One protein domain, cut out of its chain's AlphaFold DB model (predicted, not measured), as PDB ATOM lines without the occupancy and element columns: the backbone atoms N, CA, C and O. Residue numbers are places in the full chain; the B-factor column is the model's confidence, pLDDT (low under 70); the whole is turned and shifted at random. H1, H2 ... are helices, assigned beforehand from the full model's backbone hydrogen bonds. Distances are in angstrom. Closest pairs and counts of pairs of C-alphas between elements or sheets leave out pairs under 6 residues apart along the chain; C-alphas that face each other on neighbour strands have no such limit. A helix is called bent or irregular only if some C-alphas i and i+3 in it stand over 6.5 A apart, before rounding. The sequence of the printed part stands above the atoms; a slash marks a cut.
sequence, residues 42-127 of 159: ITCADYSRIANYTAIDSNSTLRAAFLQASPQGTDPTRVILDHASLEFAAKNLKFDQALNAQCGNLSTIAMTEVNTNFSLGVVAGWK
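Overview. This is residues 42 to 127 of the 159 residues of an uncharacterized protein of Pseudogymnoascus sp. VKM F-3557 (UniProt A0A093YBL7). One helix, H1, runs through the middle of a small helical body, with the long helix H3 crossing it on one side and H5 crossing it on the other. H2 sits at the last end of H1 and the short H4 near its first end, while residues 120 to 127 fold back from the end of H5. The printed part has 86 residues with five named helices, H1 to H5 in chain order, and no named strand; its class is all helix. It is compact, with a radius of gyration of the C-alphas of 12.4 A and spans of 35 by 25 by 19 A.

Along the chain. H1 holds residues 44 to 57, is 19.7 A long from first to last C-alpha, and begins at C-alpha 44, (189.723, 180.353, 161.368). H2 holds residues 60 to 69 and is 14.1 A long. H3, residues 74 to 90, is the longest helix at 24.3 A and ends at C-alpha 90, (172.797, 182.142, 158.640). H4, residues 97 to 103, measures 9.9 A. H5, residues 106 to 119, measures 19.4 A and ends at C-alpha 119, (184.511, 156.972, 170.044). H5 is only just irregular: C-alphas 112 and 115 are 6.9 A apart.

Arrangement. H1 is the hub, touching the four other helices. H1 touches H2 only at the corner, with residues 56 to 57 alone; the closest C-alphas, of Ile 56 and Leu 62, are 5.2 A apart. H1 and H3 touch at a steep tilt of 65 degrees, opposite ways, the closest C-alphas being those of Thr 54 and Ser 85, 5.0 A apart. H1 and H5 touch at a steep tilt of 48 degrees, the same way, closest at the C-alphas of Asn 52 and Ala 110, 5.0 A. H1 and H4 only just touch, with 3 pairs of C-alphas within 8 A and residue 44 alone of H1; the closest C-alphas, of Cys 44 and Cys 103, are 5.3 A apart. H3 touches H2 with residues 74 to 78 alone, closest at the C-alphas of Leu 67 and Thr 74, 5.0 A. H3 and H5 are apart. The helix packing is mostly crossed. Every O i to N i+4 pair is within hydrogen-bond range in H1, H2 and H4; in H3 it is 12 of 13, in H5 8 of 10.

Size, cuts and confidence. The two C-alphas farthest apart, of Gly 73 and Ala 98, are 35.9 A apart. The printed part has no cut. No link is long; the link from H3 to H4, 6 residues, is short and the other three are tight. Residues 122 to 123 pair antiparallel with residues 126 to 127. The mean pLDDT of the printed part is 86.1, and no printed residue is under 70.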
ATOM      1  N   ILE A  42     185.102 186.271 159.869       79.88
ATOM      2  CA  ILE A  42     185.179 185.030 160.635       79.88
ATOM      3  C   ILE A  42     186.639 184.602 160.680       79.88
ATOM      4  O   ILE A  42     187.269 184.407 159.640       79.88
ATOM      5  N   THR A  43     187.179 184.463 161.887       87.75
ATOM      6  CA  THR A  43     188.524 183.923 162.053       87.75
ATOM      7  C   THR A  43     188.501 182.410 161.845       87.75
ATOM      8  O   THR A  43     187.482 181.751 162.063       87.75
ATOM      9  N   CYS A  44     189.636 181.812 161.475       87.25
ATOM     10  CA  CYS A  44     189.723 180.353 161.368       87.25
ATOM     11  C   CYS A  44     189.427 179.641 162.699       87.25
ATOM     12  O   CYS A  44     188.892 178.533 162.693       87.25
ATOM     13  N   ALA A  45     189.731 180.278 163.836       87.31
ATOM     14  CA  ALA A  45     189.409 179.746 165.155       87.31
ATOM     15  C   ALA A  45     187.890 179.706 165.384       87.31
ATOM     16  O   ALA A  45     187.362 178.655 165.756       87.31
ATOM     17  N   ASP A  46     187.181 180.796 165.078       87.75
ATOM     18  CA  ASP A  46     185.717 180.850 165.186       87.75
ATOM     19  C   ASP A  46     185.060 179.860 164.230       87.75
ATOM     20  O   ASP A  46     184.180 179.099 164.629       87.75
ATOM     21  N   TYR A  47     185.560 179.787 162.993       87.94
ATOM     22  CA  TYR A  47     185.093 178.819 162.010       87.94
ATOM     23  C   TYR A  47     185.228 177.380 162.511       87.94
ATOM     24  O   TYR A  47     184.275 176.605 162.443       87.94
ATOM     25  N   SER A  48     186.391 177.039 163.075       88.06
ATOM     26  CA  SER A  48     186.643 175.718 163.651       88.06
ATOM     27  C   SER A  48     185.674 175.402 164.787       88.06
ATOM     28  O   SER A  48     185.126 174.301 164.858       88.06
ATOM     29  N   ARG A  49     185.425 176.374 165.666       88.56
ATOM     30  CA  ARG A  49     184.596 176.209 166.856       88.56
ATOM     31  C   ARG A  49     183.137 176.009 166.469       88.56
ATOM     32  O   ARG A  49     182.522 175.040 166.908       88.56
ATOM     33  N   ILE A  50     182.614 176.890 165.619       90.38
ATOM     34  CA  ILE A  50     181.232 176.826 165.141       90.38
ATOM     35  C   ILE A  50     181.021 175.518 164.368       90.38
ATOM     36  O   ILE A  50     180.077 174.794 164.667       90.38
ATOM     37  N   ALA A  51     181.939 175.146 163.468       89.75
ATOM     38  CA  ALA A  51     181.839 173.892 162.722       89.75
ATOM     39  C   ALA A  51     181.808 172.651 163.630       89.75
ATOM     40  O   ALA A  51     181.002 171.750 163.402       89.75
ATOM     41  N   ASN A  52     182.644 172.604 164.674       91.50
ATOM     42  CA  ASN A  52     182.646 171.498 165.635       91.50
ATOM     43  C   ASN A  52     181.337 171.418 166.431       91.50
ATOM     44  O   ASN A  52     180.784 170.330 166.586       91.50
ATOM     45  N   TYR A  53     180.804 172.545 166.906       91.69
ATOM     46  CA  TYR A  53     179.522 172.537 167.615       91.69
ATOM     47  C   TYR A  53     178.361 172.155 166.714       91.69
ATOM     48  O   TYR A  53     177.526 171.355 167.122       91.69
ATOM     49  N   THR A  54     178.324 172.643 165.475       90.06
ATOM     50  CA  THR A  54     177.307 172.208 164.516       90.06
ATOM     51  C   THR A  54     177.449 170.717 164.185       90.06
ATOM     52  O   THR A  54     176.437 170.046 163.995       90.06
ATOM     53  N   ALA A  55     178.669 170.161 164.162       90.94
ATOM     54  CA  ALA A  55     178.881 168.722 163.955       90.94
ATOM     55  C   ALA A  55     178.262 167.906 165.091       90.94
ATOM     56  O   ALA A  55     177.549 166.934 164.850       90.94
ATOM     57  N   ILE A  56     178.484 168.345 166.330       90.19
ATOM     58  CA  ILE A  56     177.896 167.741 167.527       90.19
ATOM     59  C   ILE A  56     176.371 167.872 167.507       90.19
ATOM     60  O   ILE A  56     175.669 166.906 167.790       90.19
ATOM     61  N   ASP A  57     175.858 169.047 167.143       90.81
ATOM     62  CA  ASP A  57     174.424 169.328 167.099       90.81
ATOM     63  C   ASP A  57     173.686 168.504 166.032       90.81
ATOM     64  O   ASP A  57     172.532 168.121 166.212       90.81
ATOM     65  N   SER A  58     174.374 168.152 164.942       88.50
ATOM     66  CA  SER A  58     173.800 167.368 163.845       88.50
ATOM     67  C   SER A  58     173.423 165.924 164.215       88.50
ATOM     68  O   SER A  58     172.735 165.256 163.442       88.50
ATOM     69  N   ASN A  59     173.838 165.431 165.388       89.38
ATOM     70  CA  ASN A  59     173.534 164.088 165.876       89.38
ATOM     71  C   ASN A  59     173.006 164.141 167.316       89.38
ATOM     72  O   ASN A  59     173.695 164.578 168.236       89.38
ATOM     73  N   SER A  60     171.802 163.610 167.539       86.88
ATOM     74  CA  SER A  60     171.148 163.615 168.853       86.88
ATOM     75  C   SER A  60     171.949 162.905 169.950       86.88
ATOM     76  O   SER A  60     171.903 163.328 171.105       86.88
ATOM     77  N   THR A  61     172.719 161.870 169.604       88.25
ATOM     78  CA  THR A  61     173.578 161.137 170.547       88.25
ATOM     79  C   THR A  61     174.769 161.989 170.973       88.25
ATOM     80  O   THR A  61     175.066 162.083 172.163       88.25
ATOM     81  N   LEU A  62     175.416 162.660 170.017       88.69
ATOM     82  CA  LEU A  62     176.536 163.564 170.291       88.69
ATOM     83  C   LEU A  62     176.076 164.781 171.093       88.69
ATOM     84  O   LEU A  62     176.718 165.143 172.077       88.69
ATOM     85  N   ARG A  63     174.928 165.359 170.727       90.19
ATOM     86  CA  ARG A  63     174.283 166.435 171.482       90.19
ATOM     87  C   ARG A  63     174.000 166.009 172.918       90.19
ATOM     88  O   ARG A  63     174.377 166.721 173.842       90.19
ATOM     89  N   ALA A  64     173.392 164.842 173.131       87.88
ATOM     90  CA  ALA A  64     173.133 164.335 174.477       87.88
ATOM     91  C   ALA A  64     174.430 164.140 175.278       87.88
ATOM     92  O   ALA A  64     174.510 164.583 176.422       87.88
ATOM     93  N   ALA A  65     175.461 163.550 174.668       86.62
ATOM     94  CA  ALA A  65     176.757 163.353 175.308       86.62
ATOM     95  C   ALA A  65     177.447 164.679 175.667       86.62
ATOM     96  O   ALA A  65     177.985 164.808 176.763       86.62
ATOM     97  N   PHE A  66     177.389 165.680 174.787       88.44
ATOM     98  CA  PHE A  66     177.924 167.019 175.047       88.44
ATOM     99  C   PHE A  66     177.212 167.704 176.216       88.44
ATOM    100  O   PHE A  66     177.859 168.251 177.107       88.44
ATOM    101  N   LEU A  67     175.879 167.636 176.242       89.38
ATOM    102  CA  LEU A  67     175.070 168.210 177.317       89.38
ATOM    103  C   LEU A  67     175.341 167.526 178.661       89.38
ATOM    104  O   LEU A  67     175.405 168.203 179.684       89.38
ATOM    105  N   GLN A  68     175.524 166.203 178.662       86.50
ATOM    106  CA  GLN A  68     175.853 165.433 179.864       86.50
ATOM    107  C   GLN A  68     177.280 165.679 180.360       86.50
ATOM    108  O   GLN A  68     177.508 165.701 181.566       86.50
ATOM    109  N   ALA A  69     178.237 165.868 179.450       85.81
ATOM    110  CA  ALA A  69     179.635 166.116 179.793       85.81
ATOM    111  C   ALA A  69     179.901 167.559 180.264       85.81
ATOM    112  O   ALA A  69     181.004 167.855 180.727       85.81
ATOM    113  N   SER A  70     178.925 168.463 180.139       84.56
ATOM    114  CA  SER A  70     179.134 169.874 180.439       84.56
ATOM    115  C   SER A  70     179.284 170.161 181.935       84.56
ATOM    116  O   SER A  70     178.387 169.835 182.717       84.56
ATOM    117  N   PRO A  71     180.340 170.889 182.344       81.56
ATOM    118  CA  PRO A  71     180.496 171.338 183.725       81.56
ATOM    119  C   PRO A  71     179.514 172.454 184.117       81.56
ATOM    120  O   PRO A  71     179.315 172.692 185.303       81.56
ATOM    121  N   GLN A  72     178.906 173.144 183.145       82.62
ATOM    122  CA  GLN A  72     178.000 174.279 183.381       82.62
ATOM    123  C   GLN A  72     176.523 173.856 183.486       82.62
ATOM    124  O   GLN A  72     175.654 174.693 183.717       82.62
ATOM    125  N   GLY A  73     176.216 172.568 183.301       81.00
ATOM    126  CA  GLY A  73     174.847 172.059 183.230       81.00
ATOM    127  C   GLY A  73     174.241 172.130 181.823       81.00
ATOM    128  O   GLY A  73     174.801 172.716 180.896       81.00
ATOM    129  N   THR A  74     173.086 171.490 181.644       85.50
ATOM    130  CA  THR A  74     172.486 171.248 180.322       85.50
ATOM    131  C   THR A  74     171.936 172.510 179.662       85.50
ATOM    132  O   THR A  74     172.157 172.710 178.472       85.50
ATOM    133  N   ASP A  75     171.260 173.376 180.415       79.88
ATOM    134  CA  ASP A  75     170.579 174.563 179.885       79.88
ATOM    135  C   ASP A  75     171.531 175.599 179.246       79.88
ATOM    136  O   ASP A  75     171.407 175.854 178.045       79.88
ATOM    137  N   PRO A  76     172.577 176.108 179.937       84.31
ATOM    138  CA  PRO A  76     173.512 177.054 179.313       84.31
ATOM    139  C   PRO A  76     174.308 176.424 178.162       84.31
ATOM    140  O   PRO A  76     174.698 177.104 177.216       84.31
ATOM    141  N   THR A  77     174.531 175.111 178.210       86.12
ATOM    142  CA  THR A  77     175.275 174.376 177.176       86.12
ATOM    143  C   THR A  77     174.457 174.183 175.909       86.12
ATOM    144  O   THR A  77     174.992 174.235 174.802       86.12
ATOM    145  N   ARG A  78     173.145 173.996 176.057       89.00
ATOM    146  CA  ARG A  78     172.216 173.877 174.939       89.00
ATOM    147  C   ARG A  78     172.236 175.129 174.067       89.00
ATOM    148  O   ARG A  78     172.317 175.012 172.848       89.00
ATOM    149  N   VAL A  79     172.239 176.303 174.699       89.56
ATOM    150  CA  VAL A  79     172.277 177.598 174.005       89.56
ATOM    151  C   VAL A  79     173.523 177.728 173.124       89.56
ATOM    152  O   VAL A  79     173.438 178.293 172.039       89.56
ATOM    153  N   ILE A  80     174.665 177.163 173.534       88.00
ATOM    154  CA  ILE A  80     175.902 177.186 172.736       88.00
ATOM    155  C   ILE A  80     175.720 176.431 171.416       88.00
ATOM    156  O   ILE A  80     176.115 176.940 170.368       88.00
ATOM    157  N   LEU A  81     175.128 175.232 171.462       89.94
ATOM    158  CA  LEU A  81     174.874 174.438 170.258       89.94
ATOM    159  C   LEU A  81     173.836 175.113 169.360       89.94
ATOM    160  O   LEU A  81     174.078 175.255 168.164       89.94
ATOM    161  N   ASP A  82     172.729 175.571 169.950       90.94
ATOM    162  CA  ASP A  82     171.622 176.199 169.222       90.94
ATOM    163  C   ASP A  82     172.086 177.507 168.544       90.94
ATOM    164  O   ASP A  82     171.780 177.756 167.380       90.94
ATOM    165  N   HIS A  83     172.894 178.327 169.225       89.31
ATOM    166  CA  HIS A  83     173.468 179.537 168.630       89.31
ATOM    167  C   HIS A  83     174.477 179.209 167.523       89.31
ATOM    168  O   HIS A  83     174.466 179.845 166.471       89.31
ATOM    169  N   ALA A  84     175.345 178.214 167.734       88.81
ATOM    170  CA  ALA A  84     176.337 177.827 166.738       88.81
ATOM    171  C   ALA A  84     175.681 177.303 165.453       88.81
ATOM    172  O   ALA A  84     176.100 177.687 164.365       88.81
ATOM    173  N   SER A  85     174.645 176.463 165.549       87.88
ATOM    174  CA  SER A  85     173.942 175.955 164.365       87.88
ATOM    175  C   SER A  85     173.182 177.054 163.621       87.88
ATOM    176  O   SER A  85     173.246 177.102 162.389       87.88
ATOM    177  N   LEU A  86     172.553 177.989 164.342       89.81
ATOM    178  CA  LEU A  86     171.929 179.174 163.746       89.81
ATOM    179  C   LEU A  86     172.948 180.057 163.019       89.81
ATOM    180  O   LEU A  86     172.714 180.441 161.874       89.81
ATOM    181  N   GLU A  87     174.087 180.352 163.644       87.44
ATOM    182  CA  GLU A  87     175.137 181.173 163.039       87.44
ATOM    183  C   GLU A  87     175.750 180.499 161.805       87.44
ATOM    184  O   GLU A  87     175.928 181.138 160.763       87.44
ATOM    185  N   PHE A  88     176.015 179.194 161.894       85.69
ATOM    186  CA  PHE A  88     176.571 178.404 160.800       85.69
ATOM    187  C   PHE A  88     175.655 178.389 159.573       85.69
ATOM    188  O   PHE A  88     176.131 178.517 158.441       85.69
ATOM    189  N   ALA A  89     174.342 178.272 159.798       86.25
ATOM    190  CA  ALA A  89     173.333 178.325 158.748       86.25
ATOM    191  C   ALA A  89     173.161 179.744 158.186       86.25
ATOM    192  O   ALA A  89     173.212 179.927 156.972       86.25
ATOM    193  N   ALA A  90     173.020 180.755 159.050       85.44
ATOM    194  CA  ALA A  90     172.797 182.142 158.640       85.44
ATOM    195  C   ALA A  90     173.936 182.689 157.768       85.44
ATOM    196  O   ALA A  90     173.700 183.457 156.836       85.44
ATOM    197  N   LYS A  91     175.173 182.270 158.052       82.56
ATOM    198  CA  LYS A  91     176.370 182.703 157.325       82.56
ATOM    199  C   LYS A  91     176.813 181.727 156.226       82.56
ATOM    200  O   LYS A  91     177.863 181.943 155.637       82.56
ATOM    201  N   ASN A  92     176.029 180.682 155.932       83.25
ATOM    202  CA  ASN A  92     176.323 179.662 154.911       83.25
ATOM    203  C   ASN A  92     177.731 179.043 155.031       83.25
ATOM    204  O   ASN A  92     178.388 178.741 154.042       83.25
ATOM    205  N   LEU A  93     178.185 178.814 156.264       84.12
ATOM    206  CA  LEU A  93     179.553 178.365 156.559       84.12
ATOM    207  C   LEU A  93     179.771 176.873 156.281       84.12
ATOM    208  O   LEU A  93     180.906 176.377 156.286       84.12
ATOM    209  N   LYS A  94     178.675 176.150 156.039       81.81
ATOM    210  CA  LYS A  94     178.680 174.728 155.724       81.81
ATOM    211  C   LYS A  94     179.395 174.490 154.402       81.81
ATOM    212  O   LYS A  94     178.844 174.757 153.343       81.81
ATOM    213  N   PHE A  95     180.600 173.932 154.494       82.00
ATOM    214  CA  PHE A  95     181.451 173.655 153.338       82.00
ATOM    215  C   PHE A  95     181.791 174.906 152.512       82.00
ATOM    216  O   PHE A  95     182.004 174.799 151.307       82.00
ATOM    217  N   ASP A  96     181.885 176.081 153.149       84.88
ATOM    218  CA  ASP A  96     182.341 177.304 152.479       84.88
ATOM    219  C   ASP A  96     183.718 177.067 151.840       84.88
ATOM    220  O   ASP A  96     184.686 176.727 152.522       84.88
ATOM    221  N   GLN A  97     183.802 177.197 150.515       83.62
ATOM    222  CA  GLN A  97     185.000 176.840 149.762       83.62
ATOM    223  C   GLN A  97     186.160 177.811 150.015       83.62
ATOM    224  O   GLN A  97     187.309 177.378 150.099       83.62
ATOM    225  N   ALA A  98     185.875 179.108 150.156       83.31
ATOM    226  CA  ALA A  98     186.896 180.124 150.384       83.31
ATOM    227  C   ALA A  98     187.471 179.998 151.798       83.31
ATOM    228  O   ALA A  98     188.689 179.997 151.979       83.31
ATOM    229  N   LEU A  99     186.601 179.810 152.790       82.56
ATOM    230  CA  LEU A  99     187.002 179.678 154.184       82.56
ATOM    231  C   LEU A  99     187.677 178.329 154.459       82.56
ATOM    232  O   LEU A  99     188.669 178.275 155.183       82.56
ATOM    233  N   ASN A 100     187.235 177.242 153.820       85.62
ATOM    234  CA  ASN A 100     187.943 175.961 153.884       85.62
ATOM    235  C   ASN A 100     189.312 176.013 153.198       85.62
ATOM    236  O   ASN A 100     190.254 175.415 153.714       85.62
ATOM    237  N   ALA A 101     189.457 176.736 152.085       85.50
ATOM    238  CA  ALA A 101     190.762 176.924 151.451       85.50
ATOM    239  C   ALA A 101     191.723 177.733 152.339       85.50
ATOM    240  O   ALA A 101     192.911 177.429 152.387       85.50
ATOM    241  N   GLN A 102     191.213 178.726 153.074       85.44
ATOM    242  CA  GLN A 102     192.017 179.558 153.975       85.44
ATOM    243  C   GLN A 102     192.356 178.863 155.298       85.44
ATOM    244  O   GLN A 102     193.467 179.007 155.801       85.44
ATOM    245  N   CYS A 103     191.413 178.108 155.862       85.44
ATOM    246  CA  CYS A 103     191.522 177.569 157.213       85.44
ATOM    247  C   CYS A 103     191.857 176.071 157.268       85.44
ATOM    248  O   CYS A 103     192.025 175.538 158.360       85.44
ATOM    249  N   GLY A 104     191.973 175.381 156.128       85.00
ATOM    250  CA  GLY A 104     192.389 173.972 156.077       85.00
ATOM    251  C   GLY A 104     191.238 172.968 156.179       85.00
ATOM    252  O   GLY A 104     191.339 171.968 156.878       85.00
ATOM    253  N   ASN A 105     190.136 173.225 155.477       87.62
ATOM    254  CA  ASN A 105     188.975 172.338 155.366       87.62
ATOM    255  C   ASN A 105     188.297 171.968 156.704       87.62
ATOM    256  O   ASN A 105     187.767 170.865 156.874       87.62
ATOM    257  N   LEU A 106     188.321 172.894 157.668       85.75
ATOM    258  CA  LEU A 106     187.896 172.650 159.047       85.75
ATOM    259  C   LEU A 106     186.432 172.234 159.168       85.75
ATOM    260  O   LEU A 106     186.136 171.400 160.020       85.75
ATOM    261  N   SER A 107     185.518 172.733 158.322       84.12
ATOM    262  CA  SER A 107     184.123 172.280 158.405       84.12
ATOM    263  C   SER A 107     183.966 170.819 158.013       84.12
ATOM    264  O   SER A 107     183.167 170.100 158.606       84.12
ATOM    265  N   THR A 108     184.735 170.371 157.022       84.94
ATOM    266  CA  THR A 108     184.701 168.976 156.576       84.94
ATOM    267  C   THR A 108     185.341 168.074 157.614       84.94
ATOM    268  O   THR A 108     184.755 167.059 157.982       84.94
ATOM    269  N   ILE A 109     186.497 168.472 158.149       87.62
ATOM    270  CA  ILE A 109     187.180 167.724 159.209       87.62
ATOM    271  C   ILE A 109     186.278 167.608 160.439       87.62
ATOM    272  O   ILE A 109     186.081 166.504 160.934       87.62
ATOM    273  N   ALA A 110     185.657 168.706 160.881       86.25
ATOM    274  CA  ALA A 110     184.749 168.699 162.025       86.25
ATOM    275  C   ALA A 110     183.596 167.701 161.842       86.25
ATOM    276  O   ALA A 110     183.325 166.909 162.736       86.25
ATOM    277  N   MET A 111     182.952 167.679 160.671       85.50
ATOM    278  CA  MET A 111     181.849 166.747 160.395       85.50
ATOM    279  C   MET A 111     182.299 165.285 160.297       85.50
ATOM    280  O   MET A 111     181.531 164.387 160.633       85.50
ATOM    281  N   THR A 112     183.525 165.040 159.835       86.69
ATOM    282  CA  THR A 112     184.033 163.679 159.608       86.69
ATOM    283  C   THR A 112     184.590 163.071 160.898       86.69
ATOM    284  O   THR A 112     184.277 161.934 161.238       86.69
ATOM    285  N   GLU A 113     185.354 163.852 161.665       86.88
ATOM    286  CA  GLU A 113     186.088 163.385 162.848       86.88
ATOM    287  C   GLU A 113     185.284 163.450 164.150       86.88
ATOM    288  O   GLU A 113     185.711 162.897 165.166       86.88
ATOM    289  N   VAL A 114     184.110 164.093 164.164       86.44
ATOM    290  CA  VAL A 114     183.295 164.197 165.388       86.44
ATOM    291  C   VAL A 114     182.952 162.819 165.968       86.44
ATOM    292  O   VAL A 114     183.004 162.628 167.183       86.44
ATOM    293  N   ASN A 115     182.687 161.831 165.109       84.50
ATOM    294  CA  ASN A 115     182.378 160.464 165.531       84.50
ATOM    295  C   ASN A 115     183.622 159.718 166.032       84.50
ATOM    296  O   ASN A 115     183.530 158.951 166.994       84.50
ATOM    297  N   THR A 116     184.787 159.956 165.421       86.94
ATOM    298  CA  THR A 116     186.068 159.404 165.879       86.94
ATOM    299  C   THR A 116     186.388 159.912 167.282       86.94
ATOM    300  O   THR A 116     186.623 159.119 168.192       86.94
ATOM    301  N   ASN A 117     186.301 161.228 167.492       83.88
ATOM    302  CA  ASN A 117     186.529 161.855 168.795       83.88
ATOM    303  C   ASN A 117     185.552 161.332 169.853       83.88
ATOM    304  O   ASN A 117     185.961 160.982 170.962       83.88
ATOM    305  N   PHE A 118     184.277 161.189 169.486       84.69
ATOM    306  CA  PHE A 118     183.274 160.609 170.371       84.69
ATOM    307  C   PHE A 118     183.588 159.158 170.748       84.69
ATOM    308  O   PHE A 118     183.445 158.783 171.910       84.69
ATOM    309  N   SER A 119     184.089 158.360 169.801       83.06
ATOM    310  CA  SER A 119     184.511 156.972 170.044       83.06
ATOM    311  C   SER A 119     185.719 156.882 170.984       83.06
ATOM    312  O   SER A 119     185.859 155.908 171.719       83.06
ATOM    313  N   LEU A 120     186.558 157.921 171.019       85.00
ATOM    314  CA  LEU A 120     187.639 158.087 171.998       85.00
ATOM    315  C   LEU A 120     187.142 158.629 173.354       85.00
ATOM    316  O   LEU A 120     187.941 158.870 174.260       85.00
ATOM    317  N   GLY A 121     185.829 158.815 173.513       80.94
ATOM    318  CA  GLY A 121     185.202 159.298 174.738       80.94
ATOM    319  C   GLY A 121     185.354 160.802 174.952       80.94
ATOM    320  O   GLY A 121     185.365 161.244 176.101       80.94
ATOM    321  N   VAL A 122     185.497 161.594 173.884       82.38
ATOM    322  CA  VAL A 122     185.668 163.052 173.964       82.38
ATOM    323  C   VAL A 122     184.691 163.772 173.031       82.38
ATOM    324  O   VAL A 122     184.582 163.442 171.855       82.38
ATOM    325  N   VAL A 123     184.002 164.802 173.529       85.19
ATOM    326  CA  VAL A 123     183.114 165.667 172.730       85.19
ATOM    327  C   VAL A 123     183.452 167.126 173.007       85.19
ATOM    328  O   VAL A 123     183.381 167.566 174.150       85.19
ATOM    329  N   ALA A 124     183.859 167.867 171.970       81.69
ATOM    330  CA  ALA A 124     184.304 169.267 172.072       81.69
ATOM    331  C   ALA A 124     185.329 169.522 173.203       81.69
ATOM    332  O   ALA A 124     185.306 170.558 173.866       81.69
ATOM    333  N   GLY A 125     186.236 168.565 173.427       79.12
ATOM    334  CA  GLY A 125     187.276 168.642 174.459       79.12
ATOM    335  C   GLY A 125     186.835 168.198 175.858       79.12
ATOM    336  O   GLY A 125     187.667 168.145 176.762       79.12
ATOM    337  N   TRP A 126     185.566 167.836 176.054       81.94
ATOM    338  CA  TRP A 126     185.078 167.285 177.317       81.94
ATOM    339  C   TRP A 126     185.059 165.767 177.281       81.94
ATOM    340  O   TRP A 126     184.657 165.159 176.289       81.94
ATOM    341  N   LYS A 127     185.483 165.143 178.383       82.50
ATOM    342  CA  LYS A 127     185.421 163.691 178.528       82.50
ATOM    343  C   LYS A 127     183.967 163.271 178.709       82.50
ATOM    344  O   LYS A 127     183.306 163.704 179.650       82.50
TER     345      LYS A 127